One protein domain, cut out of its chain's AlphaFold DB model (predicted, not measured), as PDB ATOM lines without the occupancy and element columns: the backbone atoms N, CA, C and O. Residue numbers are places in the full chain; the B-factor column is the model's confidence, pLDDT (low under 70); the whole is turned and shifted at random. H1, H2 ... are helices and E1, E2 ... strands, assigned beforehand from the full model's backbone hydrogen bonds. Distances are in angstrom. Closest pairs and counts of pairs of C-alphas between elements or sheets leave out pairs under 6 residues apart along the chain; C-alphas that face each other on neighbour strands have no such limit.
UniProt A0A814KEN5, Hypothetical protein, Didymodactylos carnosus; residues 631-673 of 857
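Overview. This is residues 631 to 673 of the 857 residues of the protein "Hypothetical protein" of Didymodactylos carnosus (UniProt A0A814KEN5). Picture a single helix, H1, packed over one face of a narrow, two-stranded hairpin, E1 and E2. Between H1 and E1 the backbone folds back in a long link, and its residues 649 to 650 pair briefly with E1, like a short extra strand. The printed part has 43 residues, with one named helix and two named strands in the order H1, E1, E2; the sheet E1 - E2 is antiparallel, and the class is mixed, helices and strands. It is only just compact, close to loose, with a radius of gyration of the C-alphas of 10.6 A, and its outline is elongated, 33 by 18 by 15 A.

Arrangement. Start at H1, residues 631 to 643, where you will find every O i to N i+4 pair within hydrogen-bond range. Its residues 634 to 642 come within 10 A of the sheet, C-alpha to C-alpha. Look next at E1, residues 657 to 663: its closest C-alpha pair with H1 is Cys 641 and Val 661, 6.7 A apart. On the way there, residues 649 to 650 pair antiparallel with residues 659 to 660 of E1. E2, residues 670 to 673, forms a hairpin with E1, antiparallel at 158 degrees between their directions; N 662 and O 671 are 2.9 A apart, and N 673 and O 660 2.8 A, both within hydrogen-bond range. The closest C-alphas of H1 and E2 are those of Lys 642 and Tyr 670, 6.8 A apart.

Along the chain. Find C-alpha 631 at (24.375, -25.731, -25.588); from there H1 runs 18.4 A to C-alpha 643. E1 begins at C-alpha 657, (26.452, -35.231, -16.319), and covers 19.6 A. E2 covers 9.7 A and ends at C-alpha 673, (34.591, -35.911, -22.236).

Size, cuts and confidence. The two C-alphas farthest apart, those of Ser 654 and Lys 666, are 33.1 A apart. The link H1 to E1 is long, with 13 residues; the link E1 to E2 is short, with 6. The printed part has no cut. Its mean pLDDT is 80.5, and residue 654 and residues 665 to 667 are under 70.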
ATOM      1  N   GLN A 631      23.453 -25.624 -24.447       72.69
ATOM      2  CA  GLN A 631      24.375 -25.731 -25.588       72.69
ATOM      3  C   GLN A 631      25.331 -24.530 -25.667       72.69
ATOM      4  O   GLN A 631      26.547 -24.724 -25.677       72.69
ATOM      5  N   THR A 632      24.820 -23.293 -25.617       79.38
ATOM      6  CA  THR A 632      25.652 -22.072 -25.646       79.38
ATOM      7  C   THR A 632      26.657 -22.036 -24.489       79.38
ATOM      8  O   THR A 632      27.804 -21.626 -24.668       79.38
ATOM      9  N   ARG A 633      26.262 -22.509 -23.297       82.94
ATOM     10  CA  ARG A 633      27.150 -22.586 -22.122       82.94
ATOM     11  C   ARG A 633      28.244 -23.643 -22.274       82.94
ATOM     12  O   ARG A 633      29.375 -23.379 -21.878       82.94
ATOM     13  N   LEU A 634      27.933 -24.804 -22.855       83.44
ATOM     14  CA  LEU A 634      28.925 -25.849 -23.128       83.44
ATOM     15  C   LEU A 634      29.944 -25.424 -24.190       83.44
ATOM     16  O   LEU A 634      31.138 -25.641 -23.992       83.44
ATOM     17  N   LEU A 635      29.493 -24.789 -25.276       83.06
ATOM     18  CA  LEU A 635      30.378 -24.304 -26.336       83.06
ATOM     19  C   LEU A 635      31.319 -23.202 -25.822       83.06
ATOM     20  O   LEU A 635      32.525 -23.265 -26.058       83.06
ATOM     21  N   LYS A 636      30.789 -22.246 -25.042       89.38
ATOM     22  CA  LYS A 636      31.603 -21.218 -24.380       89.38
ATOM     23  C   LYS A 636      32.660 -21.840 -23.459       89.38
ATOM     24  O   LYS A 636      33.838 -21.539 -23.620       89.38
ATOM     25  N   PHE A 637      32.263 -22.760 -22.578       89.25
ATOM     26  CA  PHE A 637      33.183 -23.462 -21.674       89.25
ATOM     27  C   PHE A 637      34.293 -24.223 -22.424       89.25
ATOM     28  O   PHE A 637      35.459 -24.152 -22.036       89.25
ATOM     29  N   TYR A 638      33.963 -24.928 -23.513       90.06
ATOM     30  CA  TYR A 638      34.961 -25.628 -24.329       90.06
ATOM     31  C   TYR A 638      35.983 -24.665 -24.954       90.06
ATOM     32  O   TYR A 638      37.187 -24.921 -24.894       90.06
ATOM     33  N   ASN A 639      35.517 -23.538 -25.499       85.31
ATOM     34  CA  ASN A 639      36.388 -22.529 -26.099       85.31
ATOM     35  C   ASN A 639      37.274 -21.835 -25.049       85.31
ATOM     36  O   ASN A 639      38.466 -21.663 -25.294       85.31
ATOM     37  N   GLU A 640      36.742 -21.536 -23.859       86.62
ATOM     38  CA  GLU A 640      37.514 -21.010 -22.723       86.62
ATOM     39  C   GLU A 640      38.616 -21.990 -22.275       86.62
ATOM     40  O   GLU A 640      39.755 -21.572 -22.063       86.62
ATOM     41  N   CYS A 641      38.337 -23.299 -22.206       85.25
ATOM     42  CA  CYS A 641      39.364 -24.309 -21.915       85.25
ATOM     43  C   CYS A 641      40.444 -24.365 -23.008       85.25
ATOM     44  O   CYS A 641      41.637 -24.403 -22.707       85.25
ATOM     45  N   LYS A 642      40.030 -24.355 -24.286       83.44
ATOM     46  CA  LYS A 642      40.930 -24.423 -25.449       83.44
ATOM     47  C   LYS A 642      41.865 -23.209 -25.513       83.44
ATOM     48  O   LYS A 642      43.054 -23.390 -25.756       83.44
ATOM     49  N   GLN A 643      41.345 -22.002 -25.280       86.62
ATOM     50  CA  GLN A 643      42.120 -20.753 -25.303       86.62
ATOM     51  C   GLN A 643      43.114 -20.664 -24.139       86.62
ATOM     52  O   GLN A 643      44.273 -20.325 -24.356       86.62
ATOM     53  N   ASN A 644      42.699 -21.029 -22.922       82.81
ATOM     54  CA  ASN A 644      43.564 -20.982 -21.737       82.81
ATOM     55  C   ASN A 644      44.485 -22.216 -21.589       82.81
ATOM     56  O   ASN A 644      45.225 -22.316 -20.613       82.81
ATOM     57  N   ASN A 645      44.436 -23.168 -22.534       83.31
ATOM     58  CA  ASN A 645      45.127 -24.466 -22.481       83.31
ATOM     59  C   ASN A 645      44.824 -25.245 -21.164       83.31
ATOM     60  O   ASN A 645      45.654 -26.002 -20.660       83.31
ATOM     61  N   ASP A 646      43.616 -25.079 -20.620       81.19
ATOM     62  CA  ASP A 646      43.176 -25.602 -19.317       81.19
ATOM     63  C   ASP A 646      42.408 -26.939 -19.439       81.19
ATOM     64  O   ASP A 646      41.898 -27.304 -20.501       81.19
ATOM     65  N   LEU A 647      42.348 -27.697 -18.341       81.25
ATOM     66  CA  LEU A 647      41.759 -29.040 -18.229       81.25
ATOM     67  C   LEU A 647      40.602 -29.073 -17.210       81.25
ATOM     68  O   LEU A 647      40.443 -30.026 -16.439       81.25
ATOM     69  N   SER A 648      39.812 -28.000 -17.176       82.69
ATOM     70  CA  SER A 648      38.748 -27.782 -16.197       82.69
ATOM     71  C   SER A 648      37.498 -28.649 -16.422       82.69
ATOM     72  O   SER A 648      37.361 -29.418 -17.382       82.69
ATOM     73  N   VAL A 649      36.581 -28.578 -15.447       85.62
ATOM     74  CA  VAL A 649      35.397 -29.439 -15.325       85.62
ATOM     75  C   VAL A 649      34.136 -28.589 -15.154       85.62
ATOM     76  O   VAL A 649      33.962 -27.933 -14.126       85.62
ATOM     77  N   TYR A 650      33.207 -28.671 -16.104       86.69
ATOM     78  CA  TYR A 650      31.890 -28.041 -16.021       86.69
ATOM     79  C   TYR A 650      30.848 -28.993 -15.420       86.69
ATOM     80  O   TYR A 650      30.721 -30.161 -15.801       86.69
ATOM     81  N   ARG A 651      30.068 -28.472 -14.467       86.06
ATOM     82  CA  ARG A 651      28.966 -29.175 -13.797       86.06
ATOM     83  C   ARG A 651      27.698 -28.312 -13.863       86.06
ATOM     84  O   ARG A 651      27.571 -27.384 -13.061       86.06
ATOM     85  N   PRO A 652      26.756 -28.572 -14.790       80.88
ATOM     86  CA  PRO A 652      25.489 -27.847 -14.827       80.88
ATOM     87  C   PRO A 652      24.681 -28.116 -13.549       80.88
ATOM     88  O   PRO A 652      24.554 -29.260 -13.115       80.88
ATOM     89  N   LYS A 653      24.087 -27.066 -12.962       71.62
ATOM     90  CA  LYS A 653      23.387 -27.126 -11.658       71.62
ATOM     91  C   LYS A 653      22.207 -28.117 -11.596       71.62
ATOM     92  O   LYS A 653      21.768 -28.451 -10.503       71.62
ATOM     93  N   SER A 654      21.701 -28.569 -12.743       61.34
ATOM     94  CA  SER A 654      20.530 -29.444 -12.893       61.34
ATOM     95  C   SER A 654      20.808 -30.753 -13.654       61.34
ATOM     96  O   SER A 654      19.867 -31.475 -13.975       61.34
ATOM     97  N   GLY A 655      22.070 -31.072 -13.973       72.06
ATOM     98  CA  GLY A 655      22.415 -32.217 -14.827       72.06
ATOM     99  C   GLY A 655      23.005 -33.421 -14.085       72.06
ATOM    100  O   GLY A 655      23.835 -33.277 -13.191       72.06
ATOM    101  N   ASN A 656      22.667 -34.628 -14.549       81.19
ATOM    102  CA  ASN A 656      23.317 -35.884 -14.139       81.19
ATOM    103  C   ASN A 656      24.668 -36.131 -14.849       81.19
ATOM    104  O   ASN A 656      25.194 -37.239 -14.788       81.19
ATOM    105  N   TYR A 657      25.235 -35.121 -15.515       80.50
ATOM    106  CA  TYR A 657      26.452 -35.231 -16.319       80.50
ATOM    107  C   TYR A 657      27.509 -34.216 -15.880       80.50
ATOM    108  O   TYR A 657      27.194 -33.087 -15.500       80.50
ATOM    109  N   VAL A 658      28.767 -34.635 -15.952       87.00
ATOM    110  CA  VAL A 658      29.969 -33.839 -15.715       87.00
ATOM    111  C   VAL A 658      30.731 -33.767 -17.031       87.00
ATOM    112  O   VAL A 658      30.934 -34.790 -17.678       87.00
ATOM    113  N   TYR A 659      31.145 -32.572 -17.434       89.31
ATOM    114  CA  TYR A 659      31.836 -32.338 -18.700       89.31
ATOM    115  C   TYR A 659      33.274 -31.917 -18.400       89.31
ATOM    116  O   TYR A 659      33.486 -31.028 -17.577       89.31
ATOM    117  N   ARG A 660      34.269 -32.541 -19.033       89.31
ATOM    118  CA  ARG A 660      35.693 -32.238 -18.815       89.31
ATOM    119  C   ARG A 660      36.421 -32.095 -20.138       89.31
ATOM    120  O   ARG A 660      36.327 -32.983 -20.982       89.31
ATOM    121  N   VAL A 661      37.187 -31.024 -20.292       86.56
ATOM    122  CA  VAL A 661      38.056 -30.844 -21.458       86.56
ATOM    123  C   VAL A 661      39.391 -31.549 -21.209       86.56
ATOM    124  O   VAL A 661      39.974 -31.436 -20.133       86.56
ATOM    125  N   GLN A 662      39.855 -32.336 -22.181       87.81
ATOM    126  CA  GLN A 662      41.115 -33.082 -22.106       87.81
ATOM    127  C   GLN A 662      41.920 -32.912 -23.397       87.81
ATOM    128  O   GLN A 662      41.347 -32.930 -24.483       87.81
ATOM    129  N   LYS A 663      43.248 -32.775 -23.305       82.25
ATOM    130  CA  LYS A 663      44.138 -32.750 -24.478       82.25
ATOM    131  C   LYS A 663      44.550 -34.181 -24.834       82.25
ATOM    132  O   LYS A 663      45.161 -34.874 -24.023       82.25
ATOM    133  N   SER A 664      44.184 -34.649 -26.023       73.88
ATOM    134  CA  SER A 664      44.396 -36.034 -26.446       73.88
ATOM    135  C   SER A 664      45.837 -36.268 -26.898       73.88
ATOM    136  O   SER A 664      46.273 -35.763 -27.931       73.88
ATOM    137  N   THR A 665      46.572 -37.109 -26.169       56.16
ATOM    138  CA  THR A 665      47.985 -37.427 -26.452       56.16
ATOM    139  C   THR A 665      48.221 -38.151 -27.781       56.16
ATOM    140  O   THR A 665      49.363 -38.241 -28.216       56.16
ATOM    141  N   LYS A 666      47.170 -38.662 -28.441       50.59
ATOM    142  CA  LYS A 666      47.273 -39.351 -29.741       50.59
ATOM    143  C   LYS A 666      47.073 -38.456 -30.964       50.59
ATOM    144  O   LYS A 666      47.433 -38.881 -32.053       50.59
ATOM    145  N   ILE A 667      46.463 -37.280 -30.799       64.75
ATOM    146  CA  ILE A 667      46.104 -36.374 -31.912       64.75
ATOM    147  C   ILE A 667      46.408 -34.894 -31.617       64.75
ATOM    148  O   ILE A 667      46.077 -34.032 -32.421       64.75
ATOM    149  N   GLY A 668      46.974 -34.563 -30.450       71.06
ATOM    150  CA  GLY A 668      47.316 -33.195 -30.020       71.06
ATOM    151  C   GLY A 668      46.124 -32.284 -29.676       71.06
ATOM    152  O   GLY A 668      46.272 -31.344 -28.894       71.06
ATOM    153  N   GLN A 669      44.945 -32.578 -30.227       77.44
ATOM    154  CA  GLN A 669      43.714 -31.799 -30.103       77.44
ATOM    155  C   GLN A 669      43.036 -31.924 -28.731       77.44
ATOM    156  O   GLN A 669      43.197 -32.910 -28.006       77.44
ATOM    157  N   TYR A 670      42.221 -30.922 -28.408       81.88
ATOM    158  CA  TYR A 670      41.303 -30.948 -27.273       81.88
ATOM    159  C   TYR A 670      40.035 -31.746 -27.595       81.88
ATOM    160  O   TYR A 670      39.528 -31.697 -28.710       81.88
ATOM    161  N   ILE A 671      39.528 -32.475 -26.602       78.75
ATOM    162  CA  ILE A 671      38.291 -33.259 -26.664       78.75
ATOM    163  C   ILE A 671      37.430 -32.990 -25.426       78.75
ATOM    164  O   ILE A 671      37.951 -32.815 -24.321       78.75
ATOM    165  N   LEU A 672      36.107 -32.973 -25.602       84.81
ATOM    166  CA  LEU A 672      35.139 -32.851 -24.511       84.81
ATOM    167  C   LEU A 672      34.676 -34.248 -24.077       84.81
ATOM    168  O   LEU A 672      34.070 -34.980 -24.854       84.81
ATOM    169  N   VAL A 673      34.964 -34.621 -22.833       83.69
ATOM    170  CA  VAL A 673      34.591 -35.911 -22.236       83.69
ATOM    171  C   VAL A 673      33.365 -35.724 -21.346       83.69
ATOM    172  O   VAL A 673      33.342 -34.810 -20.520       83.69
TER     173      VAL A 673